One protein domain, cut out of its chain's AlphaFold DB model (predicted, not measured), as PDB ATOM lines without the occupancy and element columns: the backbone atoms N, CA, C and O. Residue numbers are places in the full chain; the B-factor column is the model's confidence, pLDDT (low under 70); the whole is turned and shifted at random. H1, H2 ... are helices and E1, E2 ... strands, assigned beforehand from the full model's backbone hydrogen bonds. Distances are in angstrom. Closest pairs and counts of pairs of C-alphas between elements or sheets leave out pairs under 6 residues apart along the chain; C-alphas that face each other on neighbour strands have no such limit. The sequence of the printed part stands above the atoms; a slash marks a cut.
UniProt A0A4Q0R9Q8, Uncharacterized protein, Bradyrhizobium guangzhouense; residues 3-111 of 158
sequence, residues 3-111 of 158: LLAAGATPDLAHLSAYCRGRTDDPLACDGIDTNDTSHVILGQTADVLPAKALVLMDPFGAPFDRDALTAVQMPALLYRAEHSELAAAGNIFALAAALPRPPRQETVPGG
ATOM      1  N   LEU A   3     125.592 184.685 164.927       93.31
ATOM      2  CA  LEU A   3     126.291 185.841 164.352       93.31
ATOM      3  C   LEU A   3     125.389 186.659 163.412       93.31
ATOM      4  O   LEU A   3     125.345 187.877 163.528       93.31
ATOM      5  N   LEU A   4     124.605 185.998 162.552       91.50
ATOM      6  CA  LEU A   4     123.658 186.672 161.648       91.50
ATOM      7  C   LEU A   4     122.588 187.438 162.430       91.50
ATOM      8  O   LEU A   4     122.305 188.595 162.139       91.50
ATOM      9  N   ALA A   5     122.047 186.810 163.478       90.88
ATOM     10  CA  ALA A   5     121.072 187.446 164.362       90.88
ATOM     11  C   ALA A   5     121.673 188.627 165.148       90.88
ATOM     12  O   ALA A   5     120.938 189.507 165.577       90.88
ATOM     13  N   ALA A   6     122.996 188.671 165.322       92.75
ATOM     14  CA  ALA A   6     123.725 189.802 165.894       92.75
ATOM     15  C   ALA A   6     124.120 190.868 164.849       92.75
ATOM     16  O   ALA A   6     124.813 191.826 165.187       92.75
ATOM     17  N   GLY A   7     123.689 190.715 163.591       92.69
ATOM     18  CA  GLY A   7     123.957 191.651 162.500       92.69
ATOM     19  C   GLY A   7     125.235 191.375 161.711       92.69
ATOM     20  O   GLY A   7     125.604 192.202 160.884       92.69
ATOM     21  N   ALA A   8     125.913 190.246 161.942       93.25
ATOM     22  CA  ALA A   8     127.038 189.853 161.105       93.25
ATOM     23  C   ALA A   8     126.581 189.539 159.677       93.25
ATOM     24  O   ALA A   8     125.504 188.980 159.463       93.25
ATOM     25  N   THR A   9     127.445 189.825 158.711       92.75
ATOM     26  CA  THR A   9     127.168 189.632 157.294       92.75
ATOM     27  C   THR A   9     128.280 188.817 156.628       92.75
ATOM     28  O   THR A   9     129.305 189.389 156.270       92.75
ATOM     29  N   PRO A  10     128.120 187.494 156.466       91.50
ATOM     30  CA  PRO A  10     129.143 186.631 155.902       91.50
ATOM     31  C   PRO A  10     129.414 187.016 154.447       91.50
ATOM     32  O   PRO A  10     128.492 187.398 153.720       91.50
ATOM     33  N   ASP A  11     130.665 186.859 154.031       90.81
ATOM     34  CA  ASP A  11     131.121 187.076 152.664       90.81
ATOM     35  C   ASP A  11     131.501 185.728 152.029       90.81
ATOM     36  O   ASP A  11     132.444 185.051 152.456       90.81
ATOM     37  N   LEU A  12     130.754 185.325 150.997       89.31
ATOM     38  CA  LEU A  12     131.023 184.088 150.262       89.31
ATOM     39  C   LEU A  12     132.361 184.132 149.522       89.31
ATOM     40  O   LEU A  12     133.061 183.125 149.505       89.31
ATOM     41  N   ALA A  13     132.773 185.284 148.988       91.25
ATOM     42  CA  ALA A  13     134.076 185.413 148.345       91.25
ATOM     43  C   ALA A  13     135.215 185.221 149.361       91.25
ATOM     44  O   ALA A  13     136.241 184.612 149.040       91.25
ATOM     45  N   HIS A  14     135.023 185.685 150.602       92.81
ATOM     46  CA  HIS A  14     135.965 185.443 151.697       92.81
ATOM     47  C   HIS A  14     136.046 183.950 152.048       92.81
ATOM     48  O   HIS A  14     137.144 183.395 152.126       92.81
ATOM     49  N   LEU A  15     134.898 183.276 152.165       94.06
ATOM     50  CA  LEU A  15     134.838 181.832 152.407       94.06
ATOM     51  C   LEU A  15     135.497 181.021 151.277       94.06
ATOM     52  O   LEU A  15     136.310 180.132 151.536       94.06
ATOM     53  N   SER A  16     135.204 181.347 150.018       94.44
ATOM     54  CA  SER A  16     135.799 180.691 148.850       94.44
ATOM     55  C   SER A  16     137.314 180.884 148.800       94.44
ATOM     56  O   SER A  16     138.045 179.950 148.463       94.44
ATOM     57  N   ALA A  17     137.810 182.064 149.187       94.31
ATOM     58  CA  ALA A  17     139.240 182.315 149.330       94.31
ATOM     59  C   ALA A  17     139.862 181.500 150.475       94.31
ATOM     60  O   ALA A  17     140.933 180.924 150.284       94.31
ATOM     61  N   TYR A  18     139.191 181.405 151.628       95.56
ATOM     62  CA  TYR A  18     139.633 180.594 152.766       95.56
ATOM     63  C   TYR A  18     139.767 179.105 152.413       95.56
ATOM     64  O   TYR A  18     140.746 178.459 152.805       95.56
ATOM     65  N   CYS A  19     138.805 178.577 151.652       96.81
ATOM     66  CA  CYS A  19     138.729 177.164 151.292       96.81
ATOM     67  C   CYS A  19     139.560 176.769 150.064       96.81
ATOM     68  O   CYS A  19     139.741 175.580 149.794       96.81
ATOM     69  N   ARG A  20     140.102 177.729 149.310       95.56
ATOM     70  CA  ARG A  20     140.865 177.445 148.090       95.56
ATOM     71  C   ARG A  20     142.106 176.595 148.379       95.56
ATOM     72  O   ARG A  20     143.063 177.061 148.988       95.56
ATOM     73  N   GLY A  21     142.107 175.359 147.875       91.31
ATOM     74  CA  GLY A  21     143.221 174.412 148.033       91.31
ATOM     75  C   GLY A  21     143.412 173.894 149.462       91.31
ATOM     76  O   GLY A  21     144.439 173.281 149.749       91.31
ATOM     77  N   ARG A  22     142.447 174.147 150.354       93.38
ATOM     78  CA  ARG A  22     142.499 173.753 151.757       93.38
ATOM     79  C   ARG A  22     141.962 172.333 151.939       93.38
ATOM     80  O   ARG A  22     140.883 172.018 151.455       93.38
ATOM     81  N   THR A  23     142.698 171.493 152.664       91.94
ATOM     82  CA  THR A  23     142.282 170.115 152.999       91.94
ATOM     83  C   THR A  23     142.338 169.816 154.498       91.94
ATOM     84  O   THR A  23     141.991 168.718 154.914       91.94
ATOM     85  N   ASP A  24     142.819 170.762 155.305       93.31
ATOM     86  CA  ASP A  24     142.981 170.646 156.759       93.31
ATOM     87  C   ASP A  24     141.778 171.192 157.549       93.31
ATOM     88  O   ASP A  24     141.808 171.172 158.775       93.31
ATOM     89  N   ASP A  25     140.724 171.654 156.864       96.00
ATOM     90  CA  ASP A  25     139.463 172.109 157.470       96.00
ATOM     91  C   ASP A  25     138.231 171.634 156.666       96.00
ATOM     92  O   ASP A  25     137.473 172.448 156.129       96.00
ATOM     93  N   PRO A  26     138.038 170.312 156.500       93.88
ATOM     94  CA  PRO A  26     136.935 169.773 155.702       93.88
ATOM     95  C   PRO A  26     135.563 170.160 156.269       93.88
ATOM     96  O   PRO A  26     134.631 170.397 155.507       93.88
ATOM     97  N   LEU A  27     135.439 170.327 157.591       92.31
ATOM     98  CA  LEU A  27     134.171 170.714 158.215       92.31
ATOM     99  C   LEU A  27     133.711 172.123 157.798       92.31
ATOM    100  O   LEU A  27     132.511 172.387 157.743       92.31
ATOM    101  N   ALA A  28     134.653 173.012 157.474       94.62
ATOM    102  CA  ALA A  28     134.376 174.330 156.912       94.62
ATOM    103  C   ALA A  28     134.211 174.327 155.384       94.62
ATOM    104  O   ALA A  28     133.462 175.145 154.850       94.62
ATOM    105  N   CYS A  29     134.966 173.475 154.683       96.06
ATOM    106  CA  CYS A  29     135.219 173.631 153.250       96.06
ATOM    107  C   CYS A  29     134.583 172.572 152.345       96.06
ATOM    108  O   CYS A  29     134.525 172.779 151.129       96.06
ATOM    109  N   ASP A  30     134.076 171.470 152.896       93.50
ATOM    110  CA  ASP A  30     133.389 170.450 152.111       93.50
ATOM    111  C   ASP A  30     132.140 171.039 151.434       93.50
ATOM    112  O   ASP A  30     131.239 171.581 152.071       93.50
ATOM    113  N   GLY A  31     132.087 170.933 150.104       89.94
ATOM    114  CA  GLY A  31     130.976 171.444 149.295       89.94
ATOM    115  C   GLY A  31     131.031 172.941 148.966       89.94
ATOM    116  O   GLY A  31     130.102 173.438 148.332       89.94
ATOM    117  N   ILE A  32     132.098 173.655 149.341       92.25
ATOM    118  CA  ILE A  32     132.277 175.074 149.000       92.25
ATOM    119  C   ILE A  32     132.819 175.234 147.573       92.25
ATOM    120  O   ILE A  32     133.845 174.654 147.209       92.25
ATOM    121  N   ASP A  33     132.168 176.079 146.766       89.31
ATOM    122  CA  ASP A  33     132.702 176.492 145.465       89.31
ATOM    123  C   ASP A  33     133.821 177.530 145.644       89.31
ATOM    124  O   ASP A  33     133.595 178.716 145.880       89.31
ATOM    125  N   THR A  34     135.066 177.078 145.509       89.62
ATOM    126  CA  THR A  34     136.266 177.920 145.670       89.62
ATOM    127  C   THR A  34     136.512 178.911 144.519       89.62
ATOM    128  O   THR A  34     137.439 179.733 144.602       89.62
ATOM    129  N   ASN A  35     135.689 178.857 143.463       85.81
ATOM    130  CA  ASN A  35     135.682 179.824 142.364       85.81
ATOM    131  C   ASN A  35     134.604 180.901 142.517       85.81
ATOM    132  O   ASN A  35     134.590 181.841 141.716       85.81
ATOM    133  N   ASP A  36     133.721 180.794 143.513       77.94
ATOM    134  CA  ASP A  36     132.729 181.833 143.758       77.94
ATOM    135  C   ASP A  36     133.431 183.132 144.189       77.94
ATOM    136  O   ASP A  36     134.265 183.171 145.094       77.94
ATOM    137  N   THR A  37     133.128 184.201 143.459       76.88
ATOM    138  CA  THR A  37     133.637 185.562 143.689       76.88
ATOM    139  C   THR A  37     132.499 186.529 143.995       76.88
ATOM    140  O   THR A  37     132.695 187.742 144.061       76.88
ATOM    141  N   SER A  38     131.290 185.998 144.166       73.88
ATOM    142  CA  SER A  38     130.106 186.778 144.463       73.88
ATOM    143  C   SER A  38     130.196 187.284 145.897       73.88
ATOM    144  O   SER A  38     130.140 186.508 146.849       73.88
ATOM    145  N   HIS A  39     130.264 188.602 146.066       65.75
ATOM    146  CA  HIS A  39     130.077 189.243 147.368       65.75
ATOM    147  C   HIS A  39     128.588 189.227 147.733       65.75
ATOM    148  O   HIS A  39     127.896 190.247 147.705       65.75
ATOM    149  N   VAL A  40     128.061 188.034 148.006       67.38
ATOM    150  CA  VAL A  40     126.710 187.877 148.536       67.38
ATOM    151  C   VAL A  40     126.786 188.069 150.040       67.38
ATOM    152  O   VAL A  40     127.138 187.163 150.787       67.38
ATOM    153  N   ILE A  41     126.432 189.274 150.469       63.06
ATOM    154  CA  ILE A  41     126.269 189.631 151.875       63.06
ATOM    155  C   ILE A  41     124.959 188.995 152.358       63.06
ATOM    156  O   ILE A  41     123.868 189.512 152.103       63.06
ATOM    157  N   LEU A  42     125.046 187.834 153.014       63.81
ATOM    158  CA  LEU A  42     123.860 187.128 153.516       63.81
ATOM    159  C   LEU A  42     123.425 187.700 154.871       63.81
ATOM    160  O   LEU A  42     123.868 187.256 155.923       63.81
ATOM    161  N   GLY A  43     122.516 188.665 154.869       59.50
ATOM    162  CA  GLY A  43     121.922 189.178 156.102       59.50
ATOM    163  C   GLY A  43     120.855 190.207 155.787       59.50
ATOM    164  O   GLY A  43     121.163 191.296 155.311       59.50
ATOM    165  N   GLN A  44     119.587 189.866 156.008       57.44
ATOM    166  CA  GLN A  44     118.514 190.849 155.921       57.44
ATOM    167  C   GLN A  44     118.421 191.587 157.254       57.44
ATOM    168  O   GLN A  44     118.402 190.977 158.320       57.44
ATOM    169  N   THR A  45     118.320 192.915 157.206       57.75
ATOM    170  CA  THR A  45     118.237 193.767 158.405       57.75
ATOM    171  C   THR A  45     117.051 193.425 159.313       57.75
ATOM    172  O   THR A  45     117.072 193.765 160.491       57.75
ATOM    173  N   ALA A  46     116.015 192.767 158.778       58.03
ATOM    174  CA  ALA A  46     114.827 192.352 159.518       58.03
ATOM    175  C   ALA A  46     115.074 191.187 160.499       58.03
ATOM    176  O   ALA A  46     114.282 191.014 161.421       58.03
ATOM    177  N   ASP A  47     116.175 190.442 160.344       70.44
ATOM    178  CA  ASP A  47     116.505 189.279 161.182       70.44
ATOM    179  C   ASP A  47     117.473 189.617 162.332       70.44
ATOM    180  O   ASP A  47     117.861 188.740 163.110       70.44
ATOM    181  N   VAL A  48     117.873 190.889 162.457       83.88
ATOM    182  CA  VAL A  48     118.792 191.340 163.507       83.88
ATOM    183  C   VAL A  48     118.038 191.520 164.820       83.88
ATOM    184  O   VAL A  48     117.133 192.347 164.946       83.88
ATOM    185  N   LEU A  49     118.443 190.757 165.830       88.56
ATOM    186  CA  LEU A  49     117.922 190.842 167.185       88.56
ATOM    187  C   LEU A  49     118.710 191.889 167.989       88.56
ATOM    188  O   LEU A  49     119.929 191.994 167.837       88.56
ATOM    189  N   PRO A  50     118.069 192.615 168.923       90.38
ATOM    190  CA  PRO A  50     118.755 193.517 169.848       90.38
ATOM    191  C   PRO A  50     119.470 192.727 170.962       90.38
ATOM    192  O   PRO A  50     119.179 192.877 172.150       90.38
ATOM    193  N   ALA A  51     120.382 191.831 170.580       92.19
ATOM    194  CA  ALA A  51     121.139 190.995 171.501       92.19
ATOM    195  C   ALA A  51     122.123 191.845 172.319       92.19
ATOM    196  O   ALA A  51     122.920 192.607 171.773       92.19
ATOM    197  N   LYS A  52     122.085 191.692 173.646       96.31
ATOM    198  CA  LYS A  52     122.981 192.409 174.569       96.31
ATOM    199  C   LYS A  52     124.322 191.717 174.792       96.31
ATOM    200  O   LYS A  52     125.271 192.368 175.208       96.31
ATOM    201  N   ALA A  53     124.398 190.420 174.511       97.50
ATOM    202  CA  ALA A  53     125.594 189.600 174.631       97.50
ATOM    203  C   ALA A  53     125.489 188.395 173.686       97.50
ATOM    204  O   ALA A  53     124.382 187.989 173.323       97.50
ATOM    205  N   LEU A  54     126.631 187.821 173.308       97.50
ATOM    206  CA  LEU A  54     126.716 186.662 172.422       97.50
ATOM    207  C   LEU A  54     127.544 185.546 173.071       97.50
ATOM    208  O   LEU A  54     128.610 185.799 173.624       97.50
ATOM    209  N   VAL A  55     127.072 184.306 172.976       98.12
ATOM    210  CA  VAL A  55     127.839 183.114 173.356       98.12
ATOM    211  C   VAL A  55     127.899 182.199 172.145       98.12
ATOM    212  O   VAL A  55     126.855 181.849 171.599       98.12
ATOM    213  N   LEU A  56     129.105 181.833 171.716       98.19
ATOM    214  CA  LEU A  56     129.324 180.961 170.566       98.19
ATOM    215  C   LEU A  56     130.137 179.741 170.985       98.19
ATOM    216  O   LEU A  56     131.162 179.874 171.651       98.19
ATOM    217  N   MET A  57     129.684 178.561 170.575       97.88
ATOM    218  CA  MET A  57     130.341 177.288 170.854       97.88
ATOM    219  C   MET A  57     130.895 176.733 169.551       97.88
ATOM    220  O   MET A  57     130.133 176.477 168.624       97.88
ATOM    221  N   ASP A  58     132.219 176.645 169.484       97.25
ATOM    222  CA  ASP A  58     133.007 176.245 168.320       97.25
ATOM    223  C   ASP A  58     132.541 176.889 167.002       97.25
ATOM    224  O   ASP A  58     132.166 176.204 166.048       97.25
ATOM    225  N   PRO A  59     132.482 178.234 166.950       96.94
ATOM    226  CA  PRO A  59     131.833 178.926 165.849       96.94
ATOM    227  C   PRO A  59     132.542 178.693 164.517       96.94
ATOM    228  O   PRO A  59     133.745 178.917 164.400       96.94
ATOM    229  N   PHE A  60     131.751 178.397 163.484       96.06
ATOM    230  CA  PHE A  60     132.170 178.518 162.090       96.06
ATOM    231  C   PHE A  60     132.380 179.996 161.734       96.06
ATOM    232  O   PHE A  60     131.425 180.756 161.550       96.06
ATOM    233  N   GLY A  61     133.650 180.399 161.727       95.81
ATOM    234  CA  GLY A  61     134.103 181.781 161.568       95.81
ATOM    235  C   GLY A  61     134.622 182.107 160.169       95.81
ATOM    236  O   GLY A  61     134.666 183.279 159.814       95.81
ATOM    237  N   ALA A  62     134.934 181.089 159.361       95.75
ATOM    238  CA  ALA A  62     135.559 181.245 158.049       95.75
ATOM    239  C   ALA A  62     134.889 182.226 157.065       95.75
ATOM    240  O   ALA A  62     135.618 182.785 156.252       95.75
ATOM    241  N   PRO A  63     133.561 182.467 157.075       94.25
ATOM    242  CA  PRO A  63     132.964 183.441 156.163       94.25
ATOM    243  C   PRO A  63     132.940 184.883 156.710       94.25
ATOM    244  O   PRO A  63     132.393 185.759 156.046       94.25
ATOM    245  N   PHE A  64     133.465 185.152 157.911       95.12
ATOM    246  CA  PHE A  64     133.347 186.455 158.576       95.12
ATOM    247  C   PHE A  64     134.704 187.147 158.727       95.12
ATOM    248  O   PHE A  64     135.476 186.845 159.639       95.12
ATOM    249  N   ASP A  65     134.962 188.133 157.874       94.25
ATOM    250  CA  ASP A  65     136.071 189.062 158.058       94.25
ATOM    251  C   ASP A  65     135.697 190.237 158.989       94.25
ATOM    252  O   ASP A  65     134.673 190.235 159.677       94.25
ATOM    253  N   ARG A  66     136.563 191.254 159.072       96.06
ATOM    254  CA  ARG A  66     136.321 192.426 159.928       96.06
ATOM    255  C   ARG A  66     135.088 193.216 159.488       96.06
ATOM    256  O   ARG A  66     134.329 193.665 160.350       96.06
ATOM    257  N   ASP A  67     134.905 193.399 158.184       93.38
ATOM    258  CA  ASP A  67     133.812 194.205 157.637       93.38
ATOM    259  C   ASP A  67     132.470 193.505 157.896       93.38
ATOM    260  O   ASP A  67     131.514 194.137 158.363       93.38
ATOM    261  N   ALA A  68     132.464 192.175 157.757       93.38
ATOM    262  CA  ALA A  68     131.360 191.284 158.085       93.38
ATOM    263  C   ALA A  68     130.896 191.338 159.553       93.38
ATOM    264  O   ALA A  68     129.800 190.873 159.863       93.38
ATOM    265  N   LEU A  69     131.704 191.868 160.476       95.50
ATOM    266  CA  LEU A  69     131.430 191.844 161.921       95.50
ATOM    267  C   LEU A  69     131.223 193.227 162.540       95.50
ATOM    268  O   LEU A  69     131.040 193.332 163.753       95.50
ATOM    269  N   THR A  70     131.211 194.292 161.737       94.75
ATOM    270  CA  THR A  70     131.102 195.683 162.218       94.75
ATOM    271  C   THR A  70     129.876 195.944 163.105       94.75
ATOM    272  O   THR A  70     129.958 196.733 164.048       94.75
ATOM    273  N   ALA A  71     128.759 195.254 162.861       93.56
ATOM    274  CA  ALA A  71     127.538 195.371 163.663       93.56
ATOM    275  C   ALA A  71     127.581 194.595 164.998       93.56
ATOM    276  O   ALA A  71     126.796 194.890 165.903       93.56
ATOM    277  N   VAL A  72     128.513 193.649 165.161       95.50
ATOM    278  CA  VAL A  72     128.631 192.768 166.337       95.50
ATOM    279  C   VAL A  72     129.357 193.505 167.472       95.50
ATOM    280  O   VAL A  72     130.515 193.252 167.794       95.50
ATOM    281  N   GLN A  73     128.672 194.488 168.063       95.44
ATOM    282  CA  GLN A  73     129.225 195.398 169.080       95.44
ATOM    283  C   GLN A  73     128.982 194.943 170.529       95.44
ATOM    284  O   GLN A  73     129.484 195.554 171.482       95.44
ATOM    285  N   MET A  74     128.188 193.895 170.729       96.62
ATOM    286  CA  MET A  74     127.932 193.331 172.049       96.62
ATOM    287  C   MET A  74     129.139 192.519 172.560       96.62
ATOM    288  O   MET A  74     129.942 192.037 171.764       96.62
ATOM    289  N   PRO A  75     129.300 192.352 173.885       98.19
ATOM    290  CA  PRO A  75     130.272 191.421 174.450       98.19
ATOM    291  C   PRO A  75     130.038 189.999 173.932       98.19
ATOM    292  O   PRO A  75     128.894 189.544 173.863       98.19
ATOM    293  N   ALA A  76     131.123 189.286 173.631       98.31
ATOM    294  CA  ALA A  76     131.072 187.903 173.177       98.31
ATOM    295  C   ALA A  76     131.928 186.981 174.058       98.31
ATOM    296  O   ALA A  76     133.029 187.347 174.484       98.31
ATOM    297  N   LEU A  77     131.411 185.778 174.303       98.69
ATOM    298  CA  LEU A  77     132.112 184.646 174.899       98.69
ATOM    299  C   LEU A  77     132.190 183.525 173.861       98.69
ATOM    300  O   LEU A  77     131.163 183.057 173.373       98.69
ATOM    301  N   LEU A  78     133.404 183.111 173.518       98.69
ATOM    302  CA  LEU A  78     133.657 182.065 172.534       98.69
ATOM    303  C   LEU A  78     134.246 180.839 173.227       98.69
ATOM    304  O   LEU A  78     135.249 180.953 173.929       98.69
ATOM    305  N   TYR A  79     133.664 179.670 172.995       98.69
ATOM    306  CA  TYR A  79     134.250 178.389 173.376       98.69
ATOM    307  C   TYR A  79     134.839 177.709 172.149       98.69
ATOM    308  O   TYR A  79     134.209 177.716 171.095       98.69
ATOM    309  N   ARG A  80     135.998 177.068 172.303       98.12
ATOM    310  CA  ARG A  80     136.489 176.056 171.359       98.12
ATOM    311  C   ARG A  80     136.668 174.711 172.029       98.12
ATOM    312  O   ARG A  80     137.030 174.649 173.209       98.12
ATOM    313  N   ALA A  81     136.501 173.656 171.250       98.06
ATOM    314  CA  ALA A  81     136.985 172.340 171.632       98.06
ATOM    315  C   ALA A  81     138.489 172.234 171.312       98.06
ATOM    316  O   ALA A  81     138.951 172.709 170.272       98.06
ATOM    317  N   GLU A  82     139.281 171.657 172.215       97.50
ATOM    318  CA  GLU A  82     140.741 171.552 172.075       97.50
ATOM    319  C   GLU A  82     141.159 170.755 170.833       97.50
ATOM    320  O   GLU A  82     142.128 171.116 170.163       97.50
ATOM    321  N   HIS A  83     140.397 169.709 170.513       96.50
ATOM    322  CA  HIS A  83     140.622 168.810 169.385       96.50
ATOM    323  C   HIS A  83     139.501 168.923 168.349       96.50
ATOM    324  O   HIS A  83     139.116 167.923 167.749       96.50
ATOM    325  N   SER A  84     138.953 170.128 168.174       96.56
ATOM    326  CA  SER A  84     137.936 170.384 167.159       96.56
ATOM    327  C   SER A  84     138.402 169.984 165.758       96.56
ATOM    328  O   SER A  84     139.525 170.286 165.350       96.56
ATOM    329  N   GLU A  85     137.499 169.356 165.013       94.88
ATOM    330  CA  GLU A  85     137.619 169.095 163.582       94.88
ATOM    331  C   GLU A  85     137.459 170.369 162.736       94.88
ATOM    332  O   GLU A  85     137.763 170.351 161.544       94.88
ATOM    333  N   LEU A  86     137.001 171.468 163.343       95.88
ATOM    334  CA  LEU A  86     136.950 172.791 162.740       95.88
ATOM    335  C   LEU A  86     138.276 173.525 162.988       95.88
ATOM    336  O   LEU A  86     138.643 173.817 164.133       95.88
ATOM    337  N   ALA A  87     139.007 173.872 161.928       96.94
ATOM    338  CA  ALA A  87     140.345 174.439 162.084       96.94
ATOM    339  C   ALA A  87     140.301 175.815 162.776       96.94
ATOM    340  O   ALA A  87     139.800 176.804 162.237       96.94
ATOM    341  N   ALA A  88     140.889 175.907 163.973       97.06
ATOM    342  CA  ALA A  88     140.777 177.098 164.818       97.06
ATOM    343  C   ALA A  88     141.298 178.385 164.151       97.06
ATOM    344  O   ALA A  88     140.745 179.460 164.384       97.06
ATOM    345  N   ALA A  89     142.338 178.277 163.315       96.00
ATOM    346  CA  ALA A  89     142.998 179.416 162.676       96.00
ATOM    347  C   ALA A  89     142.045 180.246 161.802       96.00
ATOM    348  O   ALA A  89     142.065 181.469 161.899       96.00
ATOM    349  N   GLY A  90     141.211 179.591 160.989       95.94
ATOM    350  CA  GLY A  90     140.228 180.248 160.122       95.94
ATOM    351  C   GLY A  90     138.864 180.468 160.759       95.94
ATOM    352  O   GLY A  90     138.033 181.171 160.200       95.94
ATOM    353  N   ASN A  91     138.629 179.876 161.928       97.56
ATOM    354  CA  ASN A  91     137.335 179.894 162.587       97.56
ATOM    355  C   ASN A  91     137.389 180.749 163.849       97.56
ATOM    356  O   ASN A  91     137.420 181.973 163.749       97.56
ATOM    357  N   ILE A  92     137.433 180.147 165.039       98.19
ATOM    358  CA  ILE A  92     137.362 180.907 166.293       98.19
ATOM    359  C   ILE A  92     138.473 181.963 166.439       98.19
ATOM    360  O   ILE A  92     138.186 183.064 166.906       98.19
ATOM    361  N   PHE A  93     139.715 181.684 166.023       97.88
ATOM    362  CA  PHE A  93     140.814 182.644 166.172       97.88
ATOM    363  C   PHE A  93     140.697 183.813 165.193       97.88
ATOM    364  O   PHE A  93     140.866 184.961 165.606       97.88
ATOM    365  N   ALA A  94     140.363 183.544 163.926       97.38
ATOM    366  CA  ALA A  94     140.086 184.595 162.947       97.38
ATOM    367  C   ALA A  94     138.893 185.453 163.388       97.38
ATOM    368  O   ALA A  94     139.001 186.679 163.434       97.38
ATOM    369  N   LEU A  95     137.801 184.810 163.814       97.81
ATOM    370  CA  LEU A  95     136.606 185.484 164.313       97.81
ATOM    371  C   LEU A  95     136.936 186.385 165.512       97.81
ATOM    372  O   LEU A  95     136.568 187.558 165.526       97.81
ATOM    373  N   ALA A  96     137.680 185.877 166.499       98.25
ATOM    374  CA  ALA A  96     138.077 186.653 167.672       98.25
ATOM    375  C   ALA A  96     138.927 187.886 167.322       98.25
ATOM    376  O   ALA A  96     138.793 188.922 167.973       98.25
ATOM    377  N   ALA A  97     139.785 187.789 166.301       98.12
ATOM    378  CA  ALA A  97     140.611 188.898 165.821       98.12
ATOM    379  C   ALA A  97     139.836 189.920 164.962       98.12
ATOM    380  O   ALA A  97     140.226 191.093 164.871       98.12
ATOM    381  N   ALA A  98     138.758 189.476 164.313       97.69
ATOM    382  CA  ALA A  98     137.927 190.288 163.436       97.69
ATOM    383  C   ALA A  98     136.817 191.048 164.190       97.69
ATOM    384  O   ALA A  98     136.427 192.132 163.751       97.69
ATOM    385  N   LEU A  99     136.365 190.541 165.346       98.19
ATOM    386  CA  LEU A  99     135.349 191.197 166.176       98.19
ATOM    387  C   LEU A  99     135.761 192.628 166.598       98.19
ATOM    388  O   LEU A  99     136.907 192.849 167.002       98.19
ATOM    389  N   PRO A 100     134.832 193.609 166.586       97.50
ATOM    390  CA  PRO A 100     135.110 194.988 167.009       97.50
ATOM    391  C   PRO A 100     135.552 195.125 168.470       97.50
ATOM    392  O   PRO A 100     136.259 196.066 168.830       97.50
ATOM    393  N   ARG A 101     135.119 194.195 169.330       96.88
ATOM    394  CA  ARG A 101     135.494 194.121 170.744       96.88
ATOM    395  C   ARG A 101     136.184 192.785 171.004       96.88
ATOM    396  O   ARG A 101     135.619 191.763 170.616       96.88
ATOM    397  N   PRO A 102     137.334 192.765 171.701       97.31
ATOM    398  CA  PRO A 102     137.981 191.513 172.073       97.31
ATOM    399  C   PRO A 102     137.018 190.614 172.868       97.31
ATOM    400  O   PRO A 102     136.509 191.052 173.908       97.31
ATOM    401  N   PRO A 103     136.739 189.383 172.406       98.25
ATOM    402  CA  PRO A 103     135.880 188.461 173.133       98.25
ATOM    403  C   PRO A 103     136.635 187.786 174.284       98.25
ATOM    404  O   PRO A 103     137.859 187.636 174.246       98.25
ATOM    405  N   ARG A 104     135.891 187.282 175.275       98.31
ATOM    406  CA  ARG A 104     136.418 186.247 176.176       98.31
ATOM    407  C   ARG A 104     136.482 184.932 175.400       98.31
ATOM    408  O   ARG A 104     135.537 184.598 174.689       98.31
ATOM    409  N   GLN A 105     137.578 184.196 175.538       98.19
ATOM    410  CA  GLN A 105     137.770 182.904 174.885       98.19
ATOM    411  C   GLN A 105     138.039 181.829 175.928       98.19
ATOM    412  O   GLN A 105     138.836 182.039 176.838       98.19
ATOM    413  N   GLU A 106     137.401 180.679 175.762       98.50
ATOM    414  CA  GLU A 106     137.547 179.509 176.617       98.50
ATOM    415  C   GLU A 106     137.849 178.280 175.755       98.50
ATOM    416  O   GLU A 106     137.398 178.160 174.615       98.50
ATOM    417  N   THR A 107     138.642 177.357 176.292       98.31
ATOM    418  CA  THR A 107     138.929 176.064 175.654       98.31
ATOM    419  C   THR A 107     138.465 174.943 176.574       98.31
ATOM    420  O   THR A 107     138.711 174.990 177.782       98.31
ATOM    421  N   VAL A 108     137.800 173.942 176.002       98.31
ATOM    422  CA  VAL A 108     137.366 172.730 176.708       98.31
ATOM    423  C   VAL A 108     137.934 171.480 176.026       98.31
ATOM    424  O   VAL A 108     138.170 171.516 174.816       98.31
ATOM    425  N   PRO A 109     138.150 170.372 176.757       98.06
ATOM    426  CA  PRO A 109     138.547 169.105 176.147       98.06
ATOM    427  C   PRO A 109     137.478 168.578 175.178       98.06
ATOM    428  O   PRO A 109     136.291 168.831 175.375       98.06
ATOM    429  N   GLY A 110     137.887 167.790 174.184       96.81
ATOM    430  CA  GLY A 110     136.981 167.125 173.237       96.81
ATOM    431  C   GLY A 110     137.104 167.617 171.796       96.81
ATOM    432  O   GLY A 110     137.963 168.445 171.489       96.81
ATOM    433  N   GLY A 111     136.260 167.057 170.926       96.50
ATOM    434  CA  GLY A 111     136.100 167.462 169.522       96.50
ATOM    435  C   GLY A 111     134.935 168.435 169.328       96.50
ATOM    436  O   GLY A 111     134.251 168.790 170.288       96.50
TER     437      GLY A 111
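What this domain is: This is residues 3 to 111 of the 158 residues of an uncharacterized protein of Bradyrhizobium guangzhouense (UniProt A0A4Q0R9Q8). With little regular structure, this is a flat body mostly of loops: a small parallel sheet, ordered E1 E2 E3, with H3 over one face and short helices H1 and H2 away from it. Residues 30 to 53 wrap round the outside. The 109 printed residues, mixed in class with 34 in named elements, run H1 H2 E1 E2 H3 E3; they are compact, radius of gyration of the C-alphas 13.7 A, spanning 37 by 36 by 19 A.

How they stand to each other: Start at H1, residues 12 to 19, close to but not clearly touching H2, residues 26 to 29: closest C-alphas Cys 19 and Cys 29, 5.4 A. E1, residues 54 to 57, is parallel to E2, residues 76 to 81, at 4 degrees; N 56 and O 77 are 2.9 A apart. H3, residues 92 to 98, is on the sheet at a height of 10.0 A; its closest C-alpha pair with E2 is Ile 92 and Arg 80, 7.1 A. E3, residues 104 to 108, is parallel to E2 at 20 degrees; N 106 and O 78 are 2.8 A apart. E2, H3 and E3 form a strand-helix-strand unit, parallel neighbour strands with a helix between, its crossover right-handed. In H1 and H3 every O i to N i+4 pair is within hydrogen-bond range; H2 is too short for one.

Where its parts are: Find C-alpha 12 at (131.023, 184.088, 150.262), where H1 begins; E2 runs 16.7 A, and E3 ends at C-alpha 108, (137.366, 172.730, 176.708).

The domain as a whole: The printed part has no cut; links H2 to E1 and E1 to E2 are long, and residues 39 to 46 have pLDDT under 70.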